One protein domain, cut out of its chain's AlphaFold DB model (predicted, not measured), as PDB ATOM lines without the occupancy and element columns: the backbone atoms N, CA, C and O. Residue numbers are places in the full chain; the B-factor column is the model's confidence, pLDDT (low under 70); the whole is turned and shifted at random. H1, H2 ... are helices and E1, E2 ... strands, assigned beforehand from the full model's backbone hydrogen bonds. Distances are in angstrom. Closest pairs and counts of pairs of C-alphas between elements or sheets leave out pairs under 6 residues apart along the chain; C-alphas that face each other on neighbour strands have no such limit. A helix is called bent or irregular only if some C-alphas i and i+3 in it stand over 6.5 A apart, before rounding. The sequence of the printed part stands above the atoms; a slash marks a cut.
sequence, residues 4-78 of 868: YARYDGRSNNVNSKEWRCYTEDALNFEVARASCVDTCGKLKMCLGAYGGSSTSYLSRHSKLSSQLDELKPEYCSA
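AT A GLANCE: This is residues 4 to 78 of the 868 residues of the protein "Microneme 3" of Eimeria acervulina (UniProt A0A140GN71). Two strand hairpins, E1 with E2 and E3 with E4, pack together into a small, strongly curved body, and the helix H1 reaches away from it along the longest axis. The short strand E5 adds a third strand to the first hairpin beside E2, and the E3 and E4 hairpin packs on E1; H1 meets the first sheet only with its beginning, residues 61 to 65, and stays apart from E3 and E4. The printed part has 75 residues, with five named strands and then one named helix, in the order E1 E2 E3 E4 E5 H1. One sheet has the order E1, E2, E5 and the other E3, E4, both antiparallel; the class is mixed, helices and strands. The whole is compact, with a radius of gyration of the C-alphas of 12.2 A, yet elongated, with spans of 37 by 24 by 19 A.

IN THESE COORDINATES: E1 is residues 4 to 10, 14.1 A from first to last C-alpha, and begins at C-alpha 4, (151.434, 157.279, 165.830). E2 is residues 13 to 23, 17.2 A, and bends by 120 degrees at residue 16. E3 is residues 27 to 37, 16.1 A, and bends by 117 degrees at residue 30. E4 is residues 43 to 50, 15.2 A, begins at C-alpha 43, (164.315, 164.388, 164.430), and bends by 96 degrees at residue 47. E5 is residues 57 to 59, 6.4 A. H1 is residues 61 to 75, 20.0 A, and ends at C-alpha 75, (155.483, 175.281, 162.311); it is irregular, with C-alphas 70 and 73 7.1 A apart.

HOW THE PARTS SIT: E1 and E2 form a hairpin, antiparallel at 151 degrees, with N 6 and O 20 at 3.0 A and N 22 and O 4 at 2.8 A. E5 is the antiparallel neighbour of E2, with N 58 and O 21 at 2.8 A. This sheet is strongly twisted; E1 and E5 are its edge strands. E3 and E4 form the other hairpin, also at 151 degrees, with N 33 and O 46 at 2.9 A. E1 and E3 have 7 pairs of C-alphas within 8 A, the closest those of Tyr 7 and Ser 35, 4.4 A apart. The closest C-alphas of E1 and E4 are those of Asp 8 and Tyr 50, 6.2 A. E2 and E3 meet only through their link. H1 is on the first sheet but only grazes it, and the closest C-alphas of E2 and H1 are those of Trp 19 and His 61, 4.3 A. In H1, 9 of 11 O i to N i+4 pairs are within hydrogen-bond range.

THE WHOLE: The two C-alphas farthest apart are those of Asn 12 and Ala 78, 38.4 A. The printed part has no cut. The link from E4 to E5 is short but not tight, the other links are tight, and there is no long link. The mean pLDDT of the printed part is 84.2, and residues 77 to 78 are under 70.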
ATOM      1  N   TYR A   4     150.271 156.422 165.632       87.31
ATOM      2  CA  TYR A   4     151.434 157.279 165.830       87.31
ATOM      3  C   TYR A   4     152.338 157.303 164.598       87.31
ATOM      4  O   TYR A   4     152.823 156.269 164.135       87.31
ATOM      5  N   ALA A   5     152.633 158.498 164.083       90.81
ATOM      6  CA  ALA A   5     153.719 158.670 163.126       90.81
ATOM      7  C   ALA A   5     155.072 158.523 163.847       90.81
ATOM      8  O   ALA A   5     155.320 159.200 164.850       90.81
ATOM      9  N   ARG A   6     155.948 157.649 163.335       91.75
ATOM     10  CA  ARG A   6     157.344 157.509 163.786       91.75
ATOM     11  C   ARG A   6     158.290 157.250 162.609       91.75
ATOM     12  O   ARG A   6     157.919 156.602 161.626       91.75
ATOM     13  N   TYR A   7     159.526 157.724 162.730       92.06
ATOM     14  CA  TYR A   7     160.656 157.412 161.857       92.06
ATOM     15  C   TYR A   7     161.448 156.248 162.463       92.06
ATOM     16  O   TYR A   7     162.449 156.432 163.156       92.06
ATOM     17  N   ASP A   8     160.953 155.028 162.269       91.00
ATOM     18  CA  ASP A   8     161.543 153.820 162.860       91.00
ATOM     19  C   ASP A   8     161.531 152.640 161.865       91.00
ATOM     20  O   ASP A   8     161.227 152.808 160.680       91.00
ATOM     21  N   GLY A   9     161.973 151.465 162.315       87.56
ATOM     22  CA  GLY A   9     162.160 150.271 161.497       87.56
ATOM     23  C   GLY A   9     160.878 149.585 161.022       87.56
ATOM     24  O   GLY A   9     159.811 150.170 160.919       87.56
ATOM     25  N   ARG A  10     160.981 148.303 160.680       86.94
ATOM     26  CA  ARG A  10     159.856 147.467 160.229       86.94
ATOM     27  C   ARG A  10     160.009 146.059 160.799       86.94
ATOM     28  O   ARG A  10     161.075 145.752 161.334       86.94
ATOM     29  N   SER A  11     159.003 145.199 160.653       85.44
ATOM     30  CA  SER A  11     159.046 143.850 161.236       85.44
ATOM     31  C   SER A  11     160.304 143.092 160.795       85.44
ATOM     32  O   SER A  11     160.648 143.058 159.609       85.44
ATOM     33  N   ASN A  12     161.019 142.540 161.779       82.88
ATOM     34  CA  ASN A  12     162.324 141.881 161.663       82.88
ATOM     35  C   ASN A  12     163.488 142.769 161.151       82.88
ATOM     36  O   ASN A  12     164.550 142.253 160.807       82.88
ATOM     37  N   ASN A  13     163.333 144.099 161.102       82.69
ATOM     38  CA  ASN A  13     164.417 145.045 160.806       82.69
ATOM     39  C   ASN A  13     164.169 146.439 161.426       82.69
ATOM     40  O   ASN A  13     163.746 147.382 160.743       82.69
ATOM     41  N   VAL A  14     164.525 146.595 162.707       82.19
ATOM     42  CA  VAL A  14     164.493 147.878 163.447       82.19
ATOM     43  C   VAL A  14     165.378 148.982 162.844       82.19
ATOM     44  O   VAL A  14     165.189 150.155 163.156       82.19
ATOM     45  N   ASN A  15     166.316 148.642 161.956       80.31
ATOM     46  CA  ASN A  15     167.261 149.589 161.350       80.31
ATOM     47  C   ASN A  15     166.778 150.164 160.010       80.31
ATOM     48  O   ASN A  15     167.379 151.102 159.495       80.31
ATOM     49  N   SER A  16     165.679 149.651 159.446       85.25
ATOM     50  CA  SER A  16     165.064 150.188 158.221       85.25
ATOM     51  C   SER A  16     164.228 151.446 158.499       85.25
ATOM     52  O   SER A  16     163.008 151.435 158.345       85.25
ATOM     53  N   LYS A  17     164.893 152.510 158.971       88.00
ATOM     54  CA  LYS A  17     164.269 153.780 159.368       88.00
ATOM     55  C   LYS A  17     163.544 154.427 158.185       88.00
ATOM     56  O   LYS A  17     164.177 154.871 157.233       88.00
ATOM     57  N   GLU A  18     162.220 154.472 158.257       91.81
ATOM     58  CA  GLU A  18     161.355 155.195 157.322       91.81
ATOM     59  C   GLU A  18     160.160 155.765 158.099       91.81
ATOM     60  O   GLU A  18     159.806 155.258 159.166       91.81
ATOM     61  N   TRP A  19     159.483 156.780 157.557       92.06
ATOM     62  CA  TRP A  19     158.243 157.271 158.166       92.06
ATOM     63  C   TRP A  19     157.094 156.264 157.981       92.06
ATOM     64  O   TRP A  19     156.698 155.942 156.852       92.06
ATOM     65  N   ARG A  20     156.526 155.780 159.092       91.88
ATOM     66  CA  ARG A  20     155.345 154.898 159.112       91.88
ATOM     67  C   ARG A  20     154.347 155.352 160.175       91.88
ATOM     68  O   ARG A  20     154.714 156.035 161.129       91.88
ATOM     69  N   CYS A  21     153.099 154.936 159.995       91.12
ATOM     70  CA  CYS A  21     152.047 155.038 160.998       91.12
ATOM     71  C   CYS A  21     151.977 153.705 161.753       91.12
ATOM     72  O   CYS A  21     151.677 152.685 161.133       91.12
ATOM     73  N   TYR A  22     152.269 153.698 163.048       88.31
ATOM     74  CA  TYR A  22     152.225 152.521 163.917       88.31
ATOM     75  C   TYR A  22     150.966 152.579 164.777       88.31
ATOM     76  O   TYR A  22     150.574 153.663 165.211       88.31
ATOM     77  N   THR A  23     150.336 151.440 165.042       86.44
ATOM     78  CA  THR A  23     149.363 151.365 166.136       86.44
ATOM     79  C   THR A  23     150.084 151.405 167.482       86.44
ATOM     80  O   THR A  23     151.293 151.174 167.568       86.44
ATOM     81  N   GLU A  24     149.340 151.713 168.538       84.06
ATOM     82  CA  GLU A  24     149.836 151.767 169.915       84.06
ATOM     83  C   GLU A  24     150.531 150.458 170.342       84.06
ATOM     84  O   GLU A  24     151.677 150.493 170.782       84.06
ATOM     85  N   ASP A  25     149.925 149.297 170.049       84.88
ATOM     86  CA  ASP A  25     150.467 147.949 170.318       84.88
ATOM     87  C   ASP A  25     151.750 147.591 169.537       84.88
ATOM     88  O   ASP A  25     152.368 146.554 169.785       84.88
ATOM     89  N   ALA A  26     152.165 148.414 168.570       86.38
ATOM     90  CA  ALA A  26     153.421 148.231 167.844       86.38
ATOM     91  C   ALA A  26     154.602 149.010 168.450       86.38
ATOM     92  O   ALA A  26     155.750 148.794 168.035       86.38
ATOM     93  N   LEU A  27     154.346 149.910 169.402       88.06
ATOM     94  CA  LEU A  27     155.343 150.773 170.026       88.06
ATOM     95  C   LEU A  27     155.534 150.413 171.506       88.06
ATOM     96  O   LEU A  27     154.594 150.052 172.201       88.06
ATOM     97  N   ASN A  28     156.762 150.548 171.999       84.81
ATOM     98  CA  ASN A  28     157.053 150.555 173.429       84.81
ATOM     99  C   ASN A  28     157.226 152.020 173.873       84.81
ATOM    100  O   ASN A  28     158.066 152.741 173.325       84.81
ATOM    101  N   PHE A  29     156.418 152.456 174.842       82.75
ATOM    102  CA  PHE A  29     156.408 153.831 175.358       82.75
ATOM    103  C   PHE A  29     157.331 154.062 176.565       82.75
ATOM    104  O   PHE A  29     157.468 155.195 177.009       82.75
ATOM    105  N   GLU A  30     158.029 153.036 177.044       78.25
ATOM    106  CA  GLU A  30     159.091 153.149 178.053       78.25
ATOM    107  C   GLU A  30     160.421 153.565 177.390       78.25
ATOM    108  O   GLU A  30     161.202 154.331 177.953       78.25
ATOM    109  N   VAL A  31     160.660 153.076 176.167       78.50
ATOM    110  CA  VAL A  31     161.905 153.235 175.405       78.50
ATOM    111  C   VAL A  31     161.883 154.506 174.554       78.50
ATOM    112  O   VAL A  31     161.046 154.671 173.659       78.50
ATOM    113  N   ALA A  32     162.874 155.374 174.767       82.25
ATOM    114  CA  ALA A  32     163.083 156.579 173.972       82.25
ATOM    115  C   ALA A  32     163.908 156.308 172.695       82.25
ATOM    116  O   ALA A  32     164.931 155.623 172.727       82.25
ATOM    117  N   ARG A  33     163.514 156.887 171.552       82.81
ATOM    118  CA  ARG A  33     164.325 156.912 170.314       82.81
ATOM    119  C   ARG A  33     164.137 158.199 169.519       82.81
ATOM    120  O   ARG A  33     163.099 158.844 169.606       82.81
ATOM    121  N   ALA A  34     165.116 158.520 168.672       85.62
ATOM    122  CA  ALA A  34     165.061 159.611 167.697       85.62
ATOM    123  C   ALA A  34     164.137 159.253 166.514       85.62
ATOM    124  O   ALA A  34     164.589 159.005 165.395       85.62
ATOM    125  N   SER A  35     162.840 159.149 166.804       87.38
ATOM    126  CA  SER A  35     161.796 158.683 165.888       87.38
ATOM    127  C   SER A  35     160.591 159.632 165.798       87.38
ATOM    128  O   SER A  35     159.724 159.409 164.954       87.38
ATOM    129  N   CYS A  36     160.537 160.702 166.594       88.81
ATOM    130  CA  CYS A  36     159.614 161.826 166.401       88.81
ATOM    131  C   CYS A  36     160.321 163.001 165.718       88.81
ATOM    132  O   CYS A  36     161.519 162.937 165.437       88.81
ATOM    133  N   VAL A  37     159.584 164.086 165.482       85.31
ATOM    134  CA  VAL A  37     160.156 165.403 165.176       85.31
ATOM    135  C   VAL A  37     159.883 166.407 166.290       85.31
ATOM    136  O   VAL A  37     158.930 166.237 167.046       85.31
ATOM    137  N   ASP A  38     160.707 167.449 166.354       77.62
ATOM    138  CA  ASP A  38     160.362 168.714 167.005       77.62
ATOM    139  C   ASP A  38     159.356 169.527 166.160       77.62
ATOM    140  O   ASP A  38     159.030 169.180 165.018       77.62
ATOM    141  N   THR A  39     158.895 170.658 166.697       70.56
ATOM    142  CA  THR A  39     158.045 171.618 165.964       70.56
ATOM    143  C   THR A  39     158.706 172.232 164.719       70.56
ATOM    144  O   THR A  39     158.016 172.812 163.884       70.56
ATOM    145  N   CYS A  40     160.017 172.059 164.528       74.94
ATOM    146  CA  CYS A  40     160.758 172.470 163.334       74.94
ATOM    147  C   CYS A  40     160.995 171.322 162.326       74.94
ATOM    148  O   CYS A  40     161.721 171.485 161.339       74.94
ATOM    149  N   GLY A  41     160.416 170.139 162.552       77.94
ATOM    150  CA  GLY A  41     160.573 168.979 161.682       77.94
ATOM    151  C   GLY A  41     161.973 168.344 161.673       77.94
ATOM    152  O   GLY A  41     162.277 167.593 160.739       77.94
ATOM    153  N   LYS A  42     162.830 168.639 162.663       82.06
ATOM    154  CA  LYS A  42     164.100 167.933 162.929       82.06
ATOM    155  C   LYS A  42     163.815 166.713 163.812       82.06
ATOM    156  O   LYS A  42     162.924 166.761 164.649       82.06
ATOM    157  N   LEU A  43     164.544 165.607 163.636       85.25
ATOM    158  CA  LEU A  43     164.315 164.388 164.430       85.25
ATOM    159  C   LEU A  43     164.643 164.620 165.916       85.25
ATOM    160  O   LEU A  43     165.717 165.121 166.230       85.25
ATOM    161  N   LYS A  44     163.750 164.212 166.823       86.06
ATOM    162  CA  LYS A  44     163.895 164.375 168.281       86.06
ATOM    163  C   LYS A  44     163.684 163.035 168.992       86.06
ATOM    164  O   LYS A  44     162.858 162.227 168.558       86.06
ATOM    165  N   MET A  45     164.427 162.795 170.076       85.94
ATOM    166  CA  MET A  45     164.160 161.687 171.004       85.94
ATOM    167  C   MET A  45     162.744 161.803 171.575       85.94
ATOM    168  O   MET A  45     162.377 162.853 172.099       85.94
ATOM    169  N   CYS A  46     161.969 160.724 171.492       83.50
ATOM    170  CA  CYS A  46     160.636 160.613 172.071       83.50
ATOM    171  C   CYS A  46     160.322 159.171 172.483       83.50
ATOM    172  O   CYS A  46     160.973 158.227 172.030       83.50
ATOM    173  N   LEU A  47     159.293 159.018 173.315       83.25
ATOM    174  CA  LEU A  47     158.729 157.729 173.707       83.25
ATOM    175  C   LEU A  47     157.870 157.125 172.583       83.25
ATOM    176  O   LEU A  47     157.347 157.832 171.710       83.25
ATOM    177  N   GLY A  48     157.706 155.805 172.597       85.19
ATOM    178  CA  GLY A  48     157.029 155.071 171.528       85.19
ATOM    179  C   GLY A  48     158.028 154.638 170.457       85.19
ATOM    180  O   GLY A  48     157.917 155.023 169.290       85.19
ATOM    181  N   ALA A  49     159.040 153.873 170.864       85.69
ATOM    182  CA  ALA A  49     160.010 153.242 169.980       85.69
ATOM    183  C   ALA A  49     159.452 151.933 169.405       85.69
ATOM    184  O   ALA A  49     158.815 151.151 170.108       85.69
ATOM    185  N   TYR A  50     159.715 151.640 168.131       87.56
ATOM    186  CA  TYR A  50     159.161 150.443 167.498       87.56
ATOM    187  C   TYR A  50     159.851 149.156 167.988       87.56
ATOM    188  O   TYR A  50     161.075 149.007 167.877       87.56
ATOM    189  N   GLY A  51     159.058 148.200 168.486       78.06
ATOM    190  CA  GLY A  51     159.542 146.970 169.136       78.06
ATOM    191  C   GLY A  51     160.192 145.927 168.215       78.06
ATOM    192  O   GLY A  51     160.719 144.927 168.691       78.06
ATOM    193  N   GLY A  52     160.176 146.119 166.891       81.50
ATOM    194  CA  GLY A  52     160.862 145.239 165.931       81.50
ATOM    195  C   GLY A  52     160.091 143.991 165.490       81.50
ATOM    196  O   GLY A  52     160.367 143.468 164.409       81.50
ATOM    197  N   SER A  53     159.126 143.529 166.285       79.56
ATOM    198  CA  SER A  53     158.308 142.340 166.018       79.56
ATOM    199  C   SER A  53     157.005 142.670 165.277       79.56
ATOM    200  O   SER A  53     156.780 142.156 164.177       79.56
ATOM    201  N   SER A  54     156.172 143.538 165.864       81.06
ATOM    202  CA  SER A  54     154.785 143.796 165.447       81.06
ATOM    203  C   SER A  54     154.655 144.195 163.976       81.06
ATOM    204  O   SER A  54     155.368 145.068 163.485       81.06
ATOM    205  N   THR A  55     153.720 143.572 163.262       81.25
ATOM    206  CA  THR A  55     153.369 143.912 161.874       81.25
ATOM    207  C   THR A  55     152.290 144.997 161.773       81.25
ATOM    208  O   THR A  55     151.938 145.383 160.658       81.25
ATOM    209  N   SER A  56     151.789 145.517 162.902       84.31
ATOM    210  CA  SER A  56     150.729 146.534 162.983       84.31
ATOM    211  C   SER A  56     151.232 147.951 162.623       84.31
ATOM    212  O   SER A  56     151.254 148.865 163.444       84.31
ATOM    213  N   TYR A  57     151.674 148.157 161.378       86.56
ATOM    214  CA  TYR A  57     152.067 149.479 160.871       86.56
ATOM    215  C   TYR A  57     151.755 149.673 159.380       86.56
ATOM    216  O   TYR A  57     151.888 148.766 158.557       86.56
ATOM    217  N   LEU A  58     151.417 150.907 158.998       87.56
ATOM    218  CA  LEU A  58     151.233 151.328 157.611       87.56
ATOM    219  C   LEU A  58     152.436 152.157 157.143       87.56
ATOM    220  O   LEU A  58     152.692 153.261 157.620       87.56
ATOM    221  N   SER A  59     153.171 151.637 156.160       84.44
ATOM    222  CA  SER A  59     154.326 152.336 155.582       84.44
ATOM    223  C   SER A  59     153.866 153.440 154.627       84.44
ATOM    224  O   SER A  59     153.242 153.159 153.605       84.44
ATOM    225  N   ARG A  60     154.166 154.703 154.954       85.25
ATOM    226  CA  ARG A  60     153.707 155.892 154.205       85.25
ATOM    227  C   ARG A  60     154.843 156.873 153.910       85.25
ATOM    228  O   ARG A  60     154.585 158.060 153.729       85.25
ATOM    229  N   HIS A  61     156.080 156.374 153.842       90.56
ATOM    230  CA  HIS A  61     157.297 157.179 153.942       90.56
ATOM    231  C   HIS A  61     157.297 158.439 153.080       90.56
ATOM    232  O   HIS A  61     157.438 159.526 153.627       90.56
ATOM    233  N   SER A  62     157.089 158.313 151.767       90.12
ATOM    234  CA  SER A  62     157.088 159.459 150.854       90.12
ATOM    235  C   SER A  62     156.001 160.480 151.191       90.12
ATOM    236  O   SER A  62     156.288 161.669 151.224       90.12
ATOM    237  N   LYS A  63     154.773 160.040 151.499       90.44
ATOM    238  CA  LYS A  63     153.662 160.951 151.814       90.44
ATOM    239  C   LYS A  63     153.851 161.645 153.168       90.44
ATOM    240  O   LYS A  63     153.588 162.839 153.250       90.44
ATOM    241  N   LEU A  64     154.349 160.934 154.183       89.62
ATOM    242  CA  LEU A  64     154.677 161.522 155.487       89.62
ATOM    243  C   LEU A  64     155.864 162.492 155.394       89.62
ATOM    244  O   LEU A  64     155.767 163.586 155.932       89.62
ATOM    245  N   SER A  65     156.927 162.152 154.651       90.25
ATOM    246  CA  SER A  65     158.026 163.090 154.370       90.25
ATOM    247  C   SER A  65     157.523 164.339 153.647       90.25
ATOM    248  O   SER A  65     157.799 165.443 154.094       90.25
ATOM    249  N   SER A  66     156.726 164.188 152.580       89.25
ATOM    250  CA  SER A  66     156.172 165.340 151.857       89.25
ATOM    251  C   SER A  66     155.280 166.213 152.735       89.25
ATOM    252  O   SER A  66     155.378 167.424 152.632       89.25
ATOM    253  N   GLN A  67     154.448 165.633 153.609       88.81
ATOM    254  CA  GLN A  67     153.645 166.417 154.557       88.81
ATOM    255  C   GLN A  67     154.519 167.117 155.603       88.81
ATOM    256  O   GLN A  67     154.264 168.267 155.933       88.81
ATOM    257  N   LEU A  68     155.570 166.461 156.100       86.75
ATOM    258  CA  LEU A  68     156.518 167.083 157.021       86.75
ATOM    259  C   LEU A  68     157.246 168.268 156.362       86.75
ATOM    260  O   LEU A  68     157.396 169.315 156.980       86.75
ATOM    261  N   ASP A  69     157.665 168.126 155.104       86.19
ATOM    262  CA  ASP A  69     158.344 169.185 154.349       86.19
ATOM    263  C   ASP A  69     157.392 170.313 153.901       86.19
ATOM    264  O   ASP A  69     157.808 171.468 153.832       86.19
ATOM    265  N   GLU A  70     156.115 170.001 153.657       87.50
ATOM    266  CA  GLU A  70     155.028 170.954 153.375       87.50
ATOM    267  C   GLU A  70     154.666 171.796 154.612       87.50
ATOM    268  O   GLU A  70     154.455 173.000 154.493       87.50
ATOM    269  N   LEU A  71     154.646 171.185 155.804       83.19
ATOM    270  CA  LEU A  71     154.268 171.844 157.058       83.19
ATOM    271  C   LEU A  71     155.436 172.551 157.770       83.19
ATOM    272  O   LEU A  71     155.201 173.501 158.517       83.19
ATOM    273  N   LYS A  72     156.696 172.151 157.536       82.19
ATOM    274  CA  LYS A  72     157.891 172.770 158.151       82.19
ATOM    275  C   LYS A  72     157.884 174.308 158.132       82.19
ATOM    276  O   LYS A  72     158.081 174.882 159.196       82.19
ATOM    277  N   PRO A  73     157.647 175.010 157.005       77.81
ATOM    278  CA  PRO A  73     157.677 176.478 156.986       77.81
ATOM    279  C   PRO A  73     156.630 177.136 157.899       77.81
ATOM    280  O   PRO A  73     156.872 178.228 158.412       77.81
ATOM    281  N   GLU A  74     155.496 176.464 158.118       73.12
ATOM    282  CA  GLU A  74     154.400 176.916 158.979       73.12
ATOM    283  C   GLU A  74     154.793 176.769 160.462       73.12
ATOM    284  O   GLU A  74     154.844 177.758 161.193       73.12
ATOM    285  N   TYR A  75     155.193 175.566 160.894       72.75
ATOM    286  CA  TYR A  75     155.483 175.281 162.311       72.75
ATOM    287  C   TYR A  75     156.889 175.698 162.786       72.75
ATOM    288  O   TYR A  75     157.051 176.037 163.957       72.75
ATOM    289  N   CYS A  76     157.897 175.780 161.902       73.88
ATOM    290  CA  CYS A  76     159.205 176.366 162.244       73.88
ATOM    291  C   CYS A  76     159.096 177.837 162.674       73.88
ATOM    292  O   CYS A  76     159.916 178.308 163.461       73.88
ATOM    293  N   SER A  77     158.128 178.554 162.096       68.19
ATOM    294  CA  SER A  77     157.926 179.996 162.270       68.19
ATOM    295  C   SER A  77     157.005 180.328 163.447       68.19
ATOM    296  O   SER A  77     157.080 181.428 163.986       68.19
ATOM    297  N   ALA A  78     156.149 179.385 163.848       67.25
ATOM    298  CA  ALA A  78     155.316 179.490 165.040       67.25
ATOM    299  C   ALA A  78     156.174 179.493 166.324       67.25
ATOM    300  O   ALA A  78     157.283 178.943 166.308       67.25
TER     301      ALA A  78